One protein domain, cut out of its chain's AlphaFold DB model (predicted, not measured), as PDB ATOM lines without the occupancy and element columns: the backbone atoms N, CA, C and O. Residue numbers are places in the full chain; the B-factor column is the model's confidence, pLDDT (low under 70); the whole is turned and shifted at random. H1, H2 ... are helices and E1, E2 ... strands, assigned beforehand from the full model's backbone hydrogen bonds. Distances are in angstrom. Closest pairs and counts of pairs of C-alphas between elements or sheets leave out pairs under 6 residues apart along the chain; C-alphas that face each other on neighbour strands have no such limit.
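This is residues 2 to 102 of the 124 residues of an uncharacterized protein of Desulfofundulus salinum (UniProt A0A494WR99). Picture a long helical hairpin, H2 and H3 side by side, in which H3 is much the longer helix and runs on well past H2. Near its far part H3 meets one end of H1, which is set crosswise to it, and a small hairpin of two strands, E1 and E2, links H1 to H2 and keeps away from H3. The first residues of H1, 2 to 9, and the last printed stretch, 93 to 102, stick out. The printed part has 101 residues with three named helices and two named strands in the order H1 E1 E2 H2 H3, the sheet E1 - E2 is antiparallel, and the class is mostly helix. The whole is extended, with a radius of gyration of the C-alphas of 19.9 A, and flat, spanning 65 by 45 by 21 A.

Look first at the sheet: E1 is residues 24 to 27, 9.6 A from first to last C-alpha, and E2 is residues 32 to 35, 9.3 A. After it comes H2, residues 37 to 58, 32.0 A long. Find C-alpha 63 at (-40.388, 53.276, 43.887); from there H3, residues 63 to 100, runs 55.4 A to C-alpha 100 at (-11.837, 11.096, 22.187). Go back to C-alpha 2 at (-17.522, 9.442, 43.498) for H1, residues 2 to 19, 26.2 A long.

E1 and E2 form a hairpin, antiparallel at 148 degrees between their directions. Look at N 24 and O 35, 3.2 A apart, and N 35 and O 24, 3.5 A apart, both within hydrogen-bond range. From the sheet to H2, the closest C-alphas of E1 and H2 are those of Leu 24 and Pro 37, 6.5 A apart. H2 and H3 form a helical hairpin at a shallow tilt of 10 degrees, opposite ways. They touch, H3 with residues 65 to 73 alone, and their closest C-alphas are those of Ala 56 and Phe 65, 6.1 A apart. Further along, H3 touches H1 with residues 87 to 91 alone, meeting residues 13 to 17 of H1; the closest C-alphas are those of Leu 17 and Leu 88, 7.2 A apart. Their lines are only just about perpendicular, at 70.1 degrees. H1 and H2 are apart, and both strands are apart from H3. In H1, H2 and H3 every O i to N i+4 pair is within hydrogen-bond range.

The two C-alphas farthest apart are those of Gly 60 and Asn 102, at 66.3 A. The printed part has no cut, and its four links are tight. The mean pLDDT of the printed part is 74.0; look for values under 70 at residues 2 to 7, 16 to 37 and 95 to 102.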
ATOM      1  N   THR A   2     -17.218   8.619  44.693       57.00
ATOM      2  CA  THR A   2     -17.522   9.442  43.498       57.00
ATOM      3  C   THR A   2     -17.710  10.945  43.755       57.00
ATOM      4  O   THR A   2     -17.139  11.762  43.041       57.00
ATOM      5  N   PHE A   3     -18.431  11.336  44.810       59.75
ATOM      6  CA  PHE A   3     -18.697  12.755  45.107       59.75
ATOM      7  C   PHE A   3     -17.427  13.569  45.428       59.75
ATOM      8  O   PHE A   3     -17.318  14.735  45.056       59.75
ATOM      9  N   LYS A   4     -16.433  12.944  46.081       60.53
ATOM     10  CA  LYS A   4     -15.148  13.592  46.399       60.53
ATOM     11  C   LYS A   4     -14.324  13.848  45.137       60.53
ATOM     12  O   LYS A   4     -13.749  14.921  44.997       60.53
ATOM     13  N   VAL A   5     -14.315  12.890  44.210       65.38
ATOM     14  CA  VAL A   5     -13.613  13.011  42.925       65.38
ATOM     15  C   VAL A   5     -14.235  14.125  42.078       65.38
ATOM     16  O   VAL A   5     -13.517  14.982  41.567       65.38
ATOM     17  N   LEU A   6     -15.571  14.184  42.021       64.94
ATOM     18  CA  LEU A   6     -16.298  15.238  41.310       64.94
ATOM     19  C   LEU A   6     -15.970  16.632  41.868       64.94
ATOM     20  O   LEU A   6     -15.691  17.562  41.115       64.94
ATOM     21  N   ALA A   7     -15.946  16.772  43.196       64.81
ATOM     22  CA  ALA A   7     -15.630  18.037  43.856       64.81
ATOM     23  C   ALA A   7     -14.199  18.518  43.554       64.81
ATOM     24  O   ALA A   7     -13.985  19.708  43.316       64.81
ATOM     25  N   ILE A   8     -13.224  17.603  43.520       70.94
ATOM     26  CA  ILE A   8     -11.834  17.915  43.151       70.94
ATOM     27  C   ILE A   8     -11.761  18.388  41.694       70.94
ATOM     28  O   ILE A   8     -11.126  19.408  41.412       70.94
ATOM     29  N   TYR A   9     -12.462  17.705  40.785       70.81
ATOM     30  CA  TYR A   9     -12.531  18.084  39.375       70.81
ATOM     31  C   TYR A   9     -13.133  19.486  39.184       70.81
ATOM     32  O   TYR A   9     -12.506  20.353  38.571       70.81
ATOM     33  N   PHE A  10     -14.292  19.760  39.792       71.75
ATOM     34  CA  PHE A  10     -14.921  21.082  39.725       71.75
ATOM     35  C   PHE A  10     -14.037  22.176  40.320       71.75
ATOM     36  O   PHE A  10     -13.902  23.245  39.727       71.75
ATOM     37  N   LYS A  11     -13.368  21.915  41.449       72.44
ATOM     38  CA  LYS A  11     -12.434  22.876  42.051       72.44
ATOM     39  C   LYS A  11     -11.299  23.234  41.088       72.44
ATOM     40  O   LYS A  11     -10.963  24.412  40.962       72.44
ATOM     41  N   LYS A  12     -10.746  22.252  40.370       71.06
ATOM     42  CA  LYS A  12      -9.707  22.475  39.350       71.06
ATOM     43  C   LYS A  12     -10.240  23.301  38.175       71.06
ATOM     44  O   LYS A  12      -9.590  24.267  37.782       71.06
ATOM     45  N   LYS A  13     -11.447  23.006  37.684       72.06
ATOM     46  CA  LYS A  13     -12.087  23.785  36.610       72.06
ATOM     47  C   LYS A  13     -12.425  25.211  37.011       72.06
ATOM     48  O   LYS A  13     -12.231  26.113  36.208       72.06
ATOM     49  N   ILE A  14     -12.811  25.451  38.262       71.75
ATOM     50  CA  ILE A  14     -12.986  26.806  38.806       71.75
ATOM     51  C   ILE A  14     -11.655  27.575  38.819       71.75
ATOM     52  O   ILE A  14     -11.624  28.768  38.521       71.75
ATOM     53  N   VAL A  15     -10.538  26.920  39.148       71.88
ATOM     54  CA  VAL A  15      -9.208  27.551  39.082       71.88
ATOM     55  C   VAL A  15      -8.812  27.853  37.633       71.88
ATOM     56  O   VAL A  15      -8.275  28.925  37.363       71.88
ATOM     57  N   GLU A  16      -9.109  26.957  36.694       67.75
ATOM     58  CA  GLU A  16      -8.862  27.158  35.260       67.75
ATOM     59  C   GLU A  16      -9.718  28.300  34.685       67.75
ATOM     60  O   GLU A  16      -9.191  29.184  34.013       67.75
ATOM     61  N   LEU A  17     -10.999  28.366  35.062       65.94
ATOM     62  CA  LEU A  17     -11.908  29.499  34.839       65.94
ATOM     63  C   LEU A  17     -11.303  30.825  35.312       65.94
ATOM     64  O   LEU A  17     -11.313  31.813  34.582       65.94
ATOM     65  N   LYS A  18     -10.733  30.854  36.525       65.69
ATOM     66  CA  LYS A  18     -10.090  32.060  37.074       65.69
ATOM     67  C   LYS A  18      -8.844  32.476  36.291       65.69
ATOM     68  O   LYS A  18      -8.576  33.672  36.211       65.69
ATOM     69  N   LYS A  19      -8.086  31.521  35.746       65.31
ATOM     70  CA  LYS A  19      -6.881  31.782  34.939       65.31
ATOM     71  C   LYS A  19      -7.220  32.215  33.513       65.31
ATOM     72  O   LYS A  19      -6.539  33.076  32.975       65.31
ATOM     73  N   GLY A  20      -8.276  31.650  32.932       56.59
ATOM     74  CA  GLY A  20      -8.732  31.919  31.568       56.59
ATOM     75  C   GLY A  20      -9.660  33.122  31.426       56.59
ATOM     76  O   GLY A  20     -10.361  33.202  30.422       56.59
ATOM     77  N   ARG A  21      -9.716  34.034  32.411       55.22
ATOM     78  CA  ARG A  21     -10.551  35.232  32.279       55.22
ATOM     79  C   ARG A  21     -10.117  36.021  31.041       55.22
ATOM     80  O   ARG A  21      -8.927  36.331  30.935       55.22
ATOM     81  N   PRO A  22     -11.050  36.372  30.142       49.16
ATOM     82  CA  PRO A  22     -10.731  37.201  28.994       49.16
ATOM     83  C   PRO A  22     -10.156  38.528  29.490       49.16
ATOM     84  O   PRO A  22     -10.721  39.180  30.367       49.16
ATOM     85  N   ARG A  23      -8.995  38.899  28.958       52.09
ATOM     86  CA  ARG A  23      -8.358  40.195  29.181       52.09
ATOM     87  C   ARG A  23      -8.554  40.997  27.905       52.09
ATOM     88  O   ARG A  23      -8.208  40.502  26.834       52.09
ATOM     89  N   LEU A  24      -9.140  42.187  28.003       43.44
ATOM     90  CA  LEU A  24      -9.141  43.117  26.880       43.44
ATOM     91  C   LEU A  24      -7.822  43.876  26.931       43.44
ATOM     92  O   LEU A  24      -7.523  44.548  27.918       43.44
ATOM     93  N   TYR A  25      -7.030  43.710  25.881       47.00
ATOM     94  CA  TYR A  25      -5.797  44.452  25.687       47.00
ATOM     95  C   TYR A  25      -6.152  45.729  24.937       47.00
ATOM     96  O   TYR A  25      -6.550  45.672  23.774       47.00
ATOM     97  N   PHE A  26      -6.054  46.867  25.617       45.03
ATOM     98  CA  PHE A  26      -6.122  48.169  24.968       45.03
ATOM     99  C   PHE A  26      -4.711  48.745  24.902       45.03
ATOM    100  O   PHE A  26      -4.099  49.033  25.932       45.03
ATOM    101  N   ASP A  27      -4.199  48.884  23.682       41.22
ATOM    102  CA  ASP A  27      -2.898  49.487  23.410       41.22
ATOM    103  C   ASP A  27      -3.065  51.011  23.341       41.22
ATOM    104  O   ASP A  27      -3.299  51.602  22.285       41.22
ATOM    105  N   ILE A  28      -3.086  51.652  24.511       44.97
ATOM    106  CA  ILE A  28      -3.263  53.101  24.635       44.97
ATOM    107  C   ILE A  28      -1.875  53.694  24.853       44.97
ATOM    108  O   ILE A  28      -1.461  53.893  25.987       44.97
ATOM    109  N   LEU A  29      -1.143  53.916  23.756       43.19
ATOM    110  CA  LEU A  29       0.142  54.627  23.709       43.19
ATOM    111  C   LEU A  29       1.111  54.268  24.869       43.19
ATOM    112  O   LEU A  29       1.212  54.995  25.851       43.19
ATOM    113  N   HIS A  30       1.922  53.217  24.703       43.84
ATOM    114  CA  HIS A  30       3.112  52.914  25.534       43.84
ATOM    115  C   HIS A  30       2.878  52.321  26.940       43.84
ATOM    116  O   HIS A  30       3.819  52.234  27.730       43.84
ATOM    117  N   GLY A  31       1.680  51.826  27.255       43.22
ATOM    118  CA  GLY A  31       1.450  51.034  28.465       43.22
ATOM    119  C   GLY A  31       0.280  50.076  28.293       43.22
ATOM    120  O   GLY A  31      -0.832  50.511  28.005       43.22
ATOM    121  N   GLU A  32       0.518  48.773  28.473       45.59
ATOM    122  CA  GLU A  32      -0.537  47.757  28.399       45.59
ATOM    123  C   GLU A  32      -1.574  47.997  29.508       45.59
ATOM    124  O   GLU A  32      -1.364  47.658  30.675       45.59
ATOM    125  N   CYS A  33      -2.721  48.581  29.155       48.00
ATOM    126  CA  CYS A  33      -3.840  48.699  30.076       48.00
ATOM    127  C   CYS A  33      -4.687  47.427  29.982       48.00
ATOM    128  O   CYS A  33      -5.430  47.213  29.022       48.00
ATOM    129  N   ILE A  34      -4.556  46.557  30.986       54.78
ATOM    130  CA  ILE A  34      -5.354  45.334  31.098       54.78
ATOM    131  C   ILE A  34      -6.650  45.680  31.831       54.78
ATOM    132  O   ILE A  34      -6.695  45.689  33.063       54.78
ATOM    133  N   ILE A  35      -7.722  45.928  31.081       57.06
ATOM    134  CA  ILE A  35      -9.062  46.064  31.659       57.06
ATOM    135  C   ILE A  35      -9.757  44.712  31.539       57.06
ATOM    136  O   ILE A  35      -9.944  44.166  30.451       57.06
ATOM    137  N   LEU A  36     -10.144  44.142  32.679       64.88
ATOM    138  CA  LEU A  36     -11.018  42.975  32.667       64.88
ATOM    139  C   LEU A  36     -12.411  43.424  32.181       64.88
ATOM    140  O   LEU A  36     -12.951  44.370  32.757       64.88
ATOM    141  N   PRO A  37     -13.021  42.759  31.180       69.06
ATOM    142  CA  PRO A  37     -14.376  43.059  30.709       69.06
ATOM    143  C   PRO A  37     -15.388  43.154  31.852       69.06
ATOM    144  O   PRO A  37     -16.234  44.042  31.861       69.06
ATOM    145  N   ASP A  38     -15.238  42.284  32.854       70.19
ATOM    146  CA  ASP A  38     -16.043  42.291  34.073       70.19
ATOM    147  C   ASP A  38     -15.990  43.658  34.766       70.19
ATOM    148  O   ASP A  38     -17.024  44.203  35.130       70.19
ATOM    149  N   VAL A  39     -14.795  44.239  34.914       76.50
ATOM    150  CA  VAL A  39     -14.608  45.541  35.567       76.50
ATOM    151  C   VAL A  39     -15.323  46.628  34.775       76.50
ATOM    152  O   VAL A  39     -16.077  47.388  35.367       76.50
ATOM    153  N   ALA A  40     -15.176  46.661  33.449       80.00
ATOM    154  CA  ALA A  40     -15.862  47.646  32.611       80.00
ATOM    155  C   ALA A  40     -17.395  47.542  32.727       80.00
ATOM    156  O   ALA A  40     -18.079  48.554  32.885       80.00
ATOM    157  N   ILE A  41     -17.929  46.318  32.710       83.50
ATOM    158  CA  ILE A  41     -19.364  46.048  32.847       83.50
ATOM    159  C   ILE A  41     -19.876  46.489  34.225       83.50
ATOM    160  O   ILE A  41     -20.890  47.184  34.315       83.50
ATOM    161  N   TRP A  42     -19.169  46.133  35.300       85.12
ATOM    162  CA  TRP A  42     -19.558  46.497  36.665       85.12
ATOM    163  C   TRP A  42     -19.415  47.995  36.933       85.12
ATOM    164  O   TRP A  42     -20.278  48.576  37.589       85.12
ATOM    165  N   THR A  43     -18.387  48.647  36.385       88.25
ATOM    166  CA  THR A  43     -18.242  50.107  36.436       88.25
ATOM    167  C   THR A  43     -19.384  50.791  35.689       88.25
ATOM    168  O   THR A  43     -19.992  51.709  36.236       88.25
ATOM    169  N   GLY A  44     -19.738  50.321  34.490       88.50
ATOM    170  CA  GLY A  44     -20.877  50.844  33.731       88.50
ATOM    171  C   GLY A  44     -22.202  50.700  34.484       88.50
ATOM    172  O   GLY A  44     -22.969  51.658  34.577       88.50
ATOM    173  N   TYR A  45     -22.444  49.539  35.099       90.75
ATOM    174  CA  TYR A  45     -23.621  49.332  35.945       90.75
ATOM    175  C   TYR A  45     -23.614  50.226  37.194       90.75
ATOM    176  O   TYR A  45     -24.650  50.777  37.555       90.75
ATOM    177  N   GLY A  46     -22.454  50.426  37.826       91.75
ATOM    178  CA  GLY A  46     -22.304  51.341  38.960       91.75
ATOM    179  C   GLY A  46     -22.635  52.792  38.598       91.75
ATOM    180  O   GLY A  46     -23.366  53.454  39.334       91.75
ATOM    181  N   LEU A  47     -22.170  53.268  37.438       94.88
ATOM    182  CA  LEU A  47     -22.516  54.596  36.917       94.88
ATOM    183  C   LEU A  47     -24.014  54.716  36.615       94.88
ATOM    184  O   LEU A  47     -24.636  55.715  36.972       94.88
ATOM    185  N   TYR A  48     -24.609  53.684  36.013       92.56
ATOM    186  CA  TYR A  48     -26.052  53.621  35.786       92.56
ATOM    187  C   TYR A  48     -26.840  53.695  37.101       92.56
ATOM    188  O   TYR A  48     -27.782  54.478  37.210       92.56
ATOM    189  N   LEU A  49     -26.434  52.934  38.121       92.75
ATOM    190  CA  LEU A  49     -27.072  52.953  39.437       92.75
ATOM    191  C   LEU A  49     -26.988  54.346  40.074       92.75
ATOM    192  O   LEU A  49     -27.992  54.844  40.579       92.75
ATOM    193  N   ALA A  50     -25.822  54.994  40.008       92.50
ATOM    194  CA  ALA A  50     -25.639  56.353  40.512       92.50
ATOM    195  C   ALA A  50     -26.557  57.357  39.795       92.50
ATOM    196  O   ALA A  50     -27.197  58.171  40.453       92.50
ATOM    197  N   ALA A  51     -26.683  57.262  38.468       92.31
ATOM    198  CA  ALA A  51     -27.586  58.113  37.693       92.31
ATOM    199  C   ALA A  51     -29.060  57.907  38.085       92.31
ATOM    200  O   ALA A  51     -29.797  58.877  38.244       92.31
ATOM    201  N   VAL A  52     -29.483  56.657  38.296       91.19
ATOM    202  CA  VAL A  52     -30.851  56.338  38.735       91.19
ATOM    203  C   VAL A  52     -31.124  56.861  40.146       91.19
ATOM    204  O   VAL A  52     -32.205  57.386  40.394       91.19
ATOM    205  N   LEU A  53     -30.159  56.762  41.063       89.06
ATOM    206  CA  LEU A  53     -30.294  57.300  42.421       89.06
ATOM    207  C   LEU A  53     -30.318  58.832  42.443       89.06
ATOM    208  O   LEU A  53     -31.065  59.412  43.225       89.06
ATOM    209  N   LEU A  54     -29.545  59.490  41.575       91.88
ATOM    210  CA  LEU A  54     -29.588  60.945  41.415       91.88
ATOM    211  C   LEU A  54     -30.942  61.417  40.874       91.88
ATOM    212  O   LEU A  54     -31.489  62.385  41.394       91.88
ATOM    213  N   ALA A  55     -31.505  60.716  39.887       88.94
ATOM    214  CA  ALA A  55     -32.852  60.998  39.390       88.94
ATOM    215  C   ALA A  55     -33.909  60.773  40.484       88.94
ATOM    216  O   ALA A  55     -34.729  61.646  40.744       88.94
ATOM    217  N   ALA A  56     -33.817  59.658  41.217       90.19
ATOM    218  CA  ALA A  56     -34.703  59.383  42.345       90.19
ATOM    219  C   ALA A  56     -34.614  60.465  43.434       90.19
ATOM    220  O   ALA A  56     -35.633  60.833  44.007       90.19
ATOM    221  N   TRP A  57     -33.424  61.006  43.710       88.88
ATOM    222  CA  TRP A  57     -33.250  62.106  44.663       88.88
ATOM    223  C   TRP A  57     -33.975  63.385  44.225       88.88
ATOM    224  O   TRP A  57     -34.534  64.088  45.064       88.88
ATOM    225  N   GLN A  58     -33.977  63.683  42.923       89.06
ATOM    226  CA  GLN A  58     -34.655  64.853  42.359       89.06
ATOM    227  C   GLN A  58     -36.180  64.684  42.331       89.06
ATOM    228  O   GLN A  58     -36.898  65.634  42.631       89.06
ATOM    229  N   ASP A  59     -36.655  63.467  42.064       87.62
ATOM    230  CA  ASP A  59     -38.077  63.149  41.879       87.62
ATOM    231  C   ASP A  59     -38.752  62.578  43.148       87.62
ATOM    232  O   ASP A  59     -39.841  62.014  43.091       87.62
ATOM    233  N   GLY A  60     -38.125  62.711  44.323       88.31
ATOM    234  CA  GLY A  60     -38.757  62.366  45.605       88.31
ATOM    235  C   GLY A  60     -38.817  60.868  45.935       88.31
ATOM    236  O   GLY A  60     -39.696  60.436  46.677       88.31
ATOM    237  N   TRP A  61     -37.862  60.083  45.435       86.31
ATOM    238  CA  TRP A  61     -37.693  58.651  45.703       86.31
ATOM    239  C   TRP A  61     -38.866  57.777  45.249       86.31
ATOM    240  O   TRP A  61     -39.287  56.862  45.961       86.31
ATOM    241  N   GLU A  62     -39.374  58.006  44.036       89.75
ATOM    242  CA  GLU A  62     -40.399  57.120  43.489       89.75
ATOM    243  C   GLU A  62     -39.916  55.653  43.436       89.75
ATOM    244  O   GLU A  62     -38.802  55.357  42.979       89.75
ATOM    245  N   PRO A  63     -40.764  54.689  43.834       86.06
ATOM    246  CA  PRO A  63     -40.388  53.276  43.887       86.06
ATOM    247  C   PRO A  63     -40.009  52.704  42.511       86.06
ATOM    248  O   PRO A  63     -39.248  51.738  42.428       86.06
ATOM    249  N   ALA A  64     -40.485  53.317  41.422       88.50
ATOM    250  CA  ALA A  64     -40.170  52.919  40.054       88.50
ATOM    251  C   ALA A  64     -38.658  52.941  39.754       88.50
ATOM    252  O   ALA A  64     -38.166  52.060  39.042       88.50
ATOM    253  N   PHE A  65     -37.906  53.886  40.327       86.44
ATOM    254  CA  PHE A  65     -36.455  53.983  40.131       86.44
ATOM    255  C   PHE A  65     -35.715  52.801  40.758       86.44
ATOM    256  O   PHE A  65     -34.864  52.183  40.112       86.44
ATOM    257  N   VAL A  66     -36.089  52.431  41.987       85.31
ATOM    258  CA  VAL A  66     -35.502  51.292  42.706       85.31
ATOM    259  C   VAL A  66     -35.807  49.988  41.975       85.31
ATOM    260  O   VAL A  66     -34.899  49.192  41.728       85.31
ATOM    261  N   VAL A  67     -37.063  49.789  41.559       90.25
ATOM    262  CA  VAL A  67     -37.467  48.602  40.790       90.25
ATOM    263  C   VAL A  67     -36.661  48.507  39.497       90.25
ATOM    264  O   VAL A  67     -36.074  47.463  39.223       90.25
ATOM    265  N   ARG A  68     -36.540  49.603  38.739       89.06
ATOM    266  CA  ARG A  68     -35.780  49.627  37.482       89.06
ATOM    267  C   ARG A  68     -34.300  49.288  37.692       89.06
ATOM    268  O   ARG A  68     -33.743  48.503  36.923       89.06
ATOM    269  N   ALA A  69     -33.660  49.850  38.717       88.81
ATOM    270  CA  ALA A  69     -32.260  49.566  39.036       88.81
ATOM    271  C   ALA A  69     -32.028  48.085  39.378       88.81
ATOM    272  O   ALA A  69     -31.082  47.469  38.872       88.81
ATOM    273  N   LEU A  70     -32.919  47.506  40.189       89.19
ATOM    274  CA  LEU A  70     -32.873  46.098  40.579       89.19
ATOM    275  C   LEU A  70     -33.157  45.166  39.400       89.19
ATOM    276  O   LEU A  70     -32.463  44.165  39.249       89.19
ATOM    277  N   THR A  71     -34.124  45.489  38.537       92.31
ATOM    278  CA  THR A  71     -34.430  44.676  37.350       92.31
ATOM    279  C   THR A  71     -33.229  44.595  36.412       92.31
ATOM    280  O   THR A  71     -32.847  43.500  36.003       92.31
ATOM    281  N   VAL A  72     -32.592  45.730  36.105       90.69
ATOM    282  CA  VAL A  72     -31.395  45.755  35.246       90.69
ATOM    283  C   VAL A  72     -30.231  45.006  35.901       90.69
ATOM    284  O   VAL A  72     -29.576  44.202  35.240       90.69
ATOM    285  N   GLY A  73     -30.012  45.197  37.207       89.19
ATOM    286  CA  GLY A  73     -28.984  44.462  37.955       89.19
ATOM    287  C   GLY A  73     -29.223  42.951  37.982       89.19
ATOM    288  O   GLY A  73     -28.288  42.169  37.809       89.19
ATOM    289  N   GLY A  74     -30.480  42.531  38.129       90.62
ATOM    290  CA  GLY A  74     -30.883  41.128  38.082       90.62
ATOM    291  C   GLY A  74     -30.572  40.486  36.732       90.62
ATOM    292  O   GLY A  74     -29.932  39.436  36.686       90.62
ATOM    293  N   TRP A  75     -30.941  41.140  35.626       91.75
ATOM    294  CA  TRP A  75     -30.606  40.659  34.281       91.75
ATOM    295  C   TRP A  75     -29.099  40.582  34.037       91.75
ATOM    296  O   TRP A  75     -28.627  39.628  33.411       91.75
ATOM    297  N   LEU A  76     -28.338  41.543  34.564       89.50
ATOM    298  CA  LEU A  76     -26.883  41.542  34.465       89.50
ATOM    299  C   LEU A  76     -26.272  40.332  35.184       89.50
ATOM    300  O   LEU A  76     -25.444  39.628  34.607       89.50
ATOM    301  N   LEU A  77     -26.727  40.041  36.407       87.50
ATOM    302  CA  LEU A  77     -26.296  38.872  37.181       87.50
ATOM    303  C   LEU A  77     -26.634  37.552  36.479       87.50
ATOM    304  O   LEU A  77     -25.776  36.674  36.388       87.50
ATOM    305  N   VAL A  78     -27.856  37.417  35.952       89.31
ATOM    306  CA  VAL A  78     -28.290  36.219  35.210       89.31
ATOM    307  C   VAL A  78     -27.426  36.007  33.968       89.31
ATOM    308  O   VAL A  78     -26.948  34.897  33.730       89.31
ATOM    309  N   SER A  79     -27.166  37.073  33.212       85.38
ATOM    310  CA  SER A  79     -26.320  37.018  32.015       85.38
ATOM    311  C   SER A  79     -24.885  36.621  32.365       85.38
ATOM    312  O   SER A  79     -24.285  35.783  31.695       85.38
ATOM    313  N   HIS A  80     -24.345  37.165  33.457       82.44
ATOM    314  CA  HIS A  80     -23.002  36.835  33.926       82.44
ATOM    315  C   HIS A  80     -22.893  35.367  34.362       82.44
ATOM    316  O   HIS A  80     -21.952  34.668  33.981       82.44
ATOM    317  N   LEU A  81     -23.890  34.863  35.096       84.75
ATOM    318  CA  LEU A  81     -23.963  33.454  35.480       84.75
ATOM    319  C   LEU A  81     -24.032  32.539  34.251       84.75
ATOM    320  O   LEU A  81     -23.330  31.529  34.207       84.75
ATOM    321  N   ALA A  82     -24.826  32.904  33.241       82.75
ATOM    322  CA  ALA A  82     -24.922  32.145  31.999       82.75
ATOM    323  C   ALA A  82     -23.555  32.025  31.309       82.75
ATOM    324  O   ALA A  82     -23.146  30.919  30.964       82.75
ATOM    325  N   VAL A  83     -22.808  33.127  31.182       81.88
ATOM    326  CA  VAL A  83     -21.453  33.120  30.593       81.88
ATOM    327  C   VAL A  83     -20.512  32.183  31.357       81.88
ATOM    328  O   VAL A  83     -19.800  31.391  30.738       81.88
ATOM    329  N   VAL A  84     -20.536  32.215  32.693       80.00
ATOM    330  CA  VAL A  84     -19.718  31.318  33.530       80.00
ATOM    331  C   VAL A  84     -20.074  29.850  33.285       80.00
ATOM    332  O   VAL A  84     -19.177  29.021  33.115       80.00
ATOM    333  N   VAL A  85     -21.368  29.521  33.232       81.00
ATOM    334  CA  VAL A  85     -21.849  28.156  32.964       81.00
ATOM    335  C   VAL A  85     -21.445  27.696  31.562       81.00
ATOM    336  O   VAL A  85     -20.931  26.586  31.416       81.00
ATOM    337  N   PHE A  86     -21.602  28.544  30.544       79.00
ATOM    338  CA  PHE A  86     -21.183  28.234  29.175       79.00
ATOM    339  C   PHE A  86     -19.678  27.986  29.075       79.00
ATOM    340  O   PHE A  86     -19.258  27.020  28.439       79.00
ATOM    341  N   TYR A  87     -18.852  28.806  29.728       75.25
ATOM    342  CA  TYR A  87     -17.403  28.609  29.707       75.25
ATOM    343  C   TYR A  87     -16.985  27.336  30.448       75.25
ATOM    344  O   TYR A  87     -16.114  26.602  29.981       75.25
ATOM    345  N   LEU A  88     -17.643  27.012  31.564       75.06
ATOM    346  CA  LEU A  88     -17.429  25.743  32.256       75.06
ATOM    347  C   LEU A  88     -17.784  24.550  31.356       75.06
ATOM    348  O   LEU A  88     -16.991  23.617  31.244       75.06
ATOM    349  N   ALA A  89     -18.936  24.599  30.683       74.38
ATOM    350  CA  ALA A  89     -19.357  23.567  29.741       74.38
ATOM    351  C   ALA A  89     -18.363  23.421  28.578       74.38
ATOM    352  O   ALA A  89     -18.009  22.302  28.211       74.38
ATOM    353  N   TYR A  90     -17.847  24.534  28.052       75.38
ATOM    354  CA  TYR A  90     -16.799  24.528  27.033       75.38
ATOM    355  C   TYR A  90     -15.508  23.854  27.522       75.38
ATOM    356  O   TYR A  90     -14.930  23.050  26.793       75.38
ATOM    357  N   LEU A  91     -15.061  24.123  28.754       71.62
ATOM    358  CA  LEU A  91     -13.873  23.471  29.321       71.62
ATOM    359  C   LEU A  91     -14.066  21.961  29.496       71.62
ATOM    360  O   LEU A  91     -13.141  21.200  29.224       71.62
ATOM    361  N   VAL A  92     -15.251  21.530  29.934       73.81
ATOM    362  CA  VAL A  92     -15.591  20.101  30.044       73.81
ATOM    363  C   VAL A  92     -15.619  19.452  28.660       73.81
ATOM    364  O   VAL A  92     -15.017  18.404  28.454       73.81
ATOM    365  N   TRP A  93     -16.255  20.099  27.680       72.88
ATOM    366  CA  TRP A  93     -16.276  19.632  26.295       72.88
ATOM    367  C   TRP A  93     -14.867  19.499  25.705       72.88
ATOM    368  O   TRP A  93     -14.547  18.494  25.074       72.88
ATOM    369  N   LYS A  94     -14.004  20.491  25.940       71.44
ATOM    370  CA  LYS A  94     -12.607  20.484  25.494       71.44
ATOM    371  C   LYS A  94     -11.835  19.284  26.051       71.44
ATOM    372  O   LYS A  94     -11.062  18.687  25.304       71.44
ATOM    373  N   ASP A  95     -12.047  18.926  27.316       68.75
ATOM    374  CA  ASP A  95     -11.439  17.732  27.917       68.75
ATOM    375  C   ASP A  95     -11.940  16.449  27.231       68.75
ATOM    376  O   ASP A  95     -11.129  15.636  26.796       68.75
ATOM    377  N   LEU A  96     -13.259  16.309  27.045       67.38
ATOM    378  CA  LEU A  96     -13.870  15.131  26.409       67.38
ATOM    379  C   LEU A  96     -13.409  14.939  24.955       67.38
ATOM    380  O   LEU A  96     -13.190  13.818  24.499       67.38
ATOM    381  N   VAL A  97     -13.250  16.030  24.199       61.41
ATOM    382  CA  VAL A  97     -12.749  15.968  22.816       61.41
ATOM    383  C   VAL A  97     -11.282  15.539  22.771       61.41
ATOM    384  O   VAL A  97     -10.911  14.785  21.872       61.41
ATOM    385  N   ARG A  98     -10.456  15.988  23.724       61.34
ATOM    386  CA  ARG A  98      -9.051  15.560  23.844       61.34
ATOM    387  C   ARG A  98      -8.938  14.076  24.183       61.34
ATOM    388  O   ARG A  98      -8.114  13.387  23.591       61.34
ATOM    389  N   GLU A  99      -9.810  13.585  25.057       59.50
ATOM    390  CA  GLU A  99      -9.924  12.161  25.390       59.50
ATOM    391  C   GLU A  99     -10.340  11.335  24.159       59.50
ATOM    392  O   GLU A  99      -9.669  10.373  23.796       59.50
ATOM    393  N   ARG A 100     -11.368  11.774  23.414       57.72
ATOM    394  CA  ARG A 100     -11.837  11.096  22.187       57.72
ATOM    395  C   ARG A 100     -10.786  11.038  21.073       57.72
ATOM    396  O   ARG A 100     -10.808  10.111  20.267       57.72
ATOM    397  N   ARG A 101      -9.905  12.038  20.977       56.34
ATOM    398  CA  ARG A 101      -8.842  12.091  19.957       56.34
ATOM    399  C   ARG A 101      -7.645  11.194  20.274       56.34
ATOM    400  O   ARG A 101      -6.720  11.165  19.471       56.34
ATOM    401  N   ASN A 102      -7.670  10.451  21.387       52.31
ATOM    402  CA  ASN A 102      -6.574   9.575  21.805       52.31
ATOM    403  C   ASN A 102      -5.221  10.310  21.879       52.31
ATOM    404  O   ASN A 102      -4.159   9.716  21.717       52.31
TER     405      ASN A 102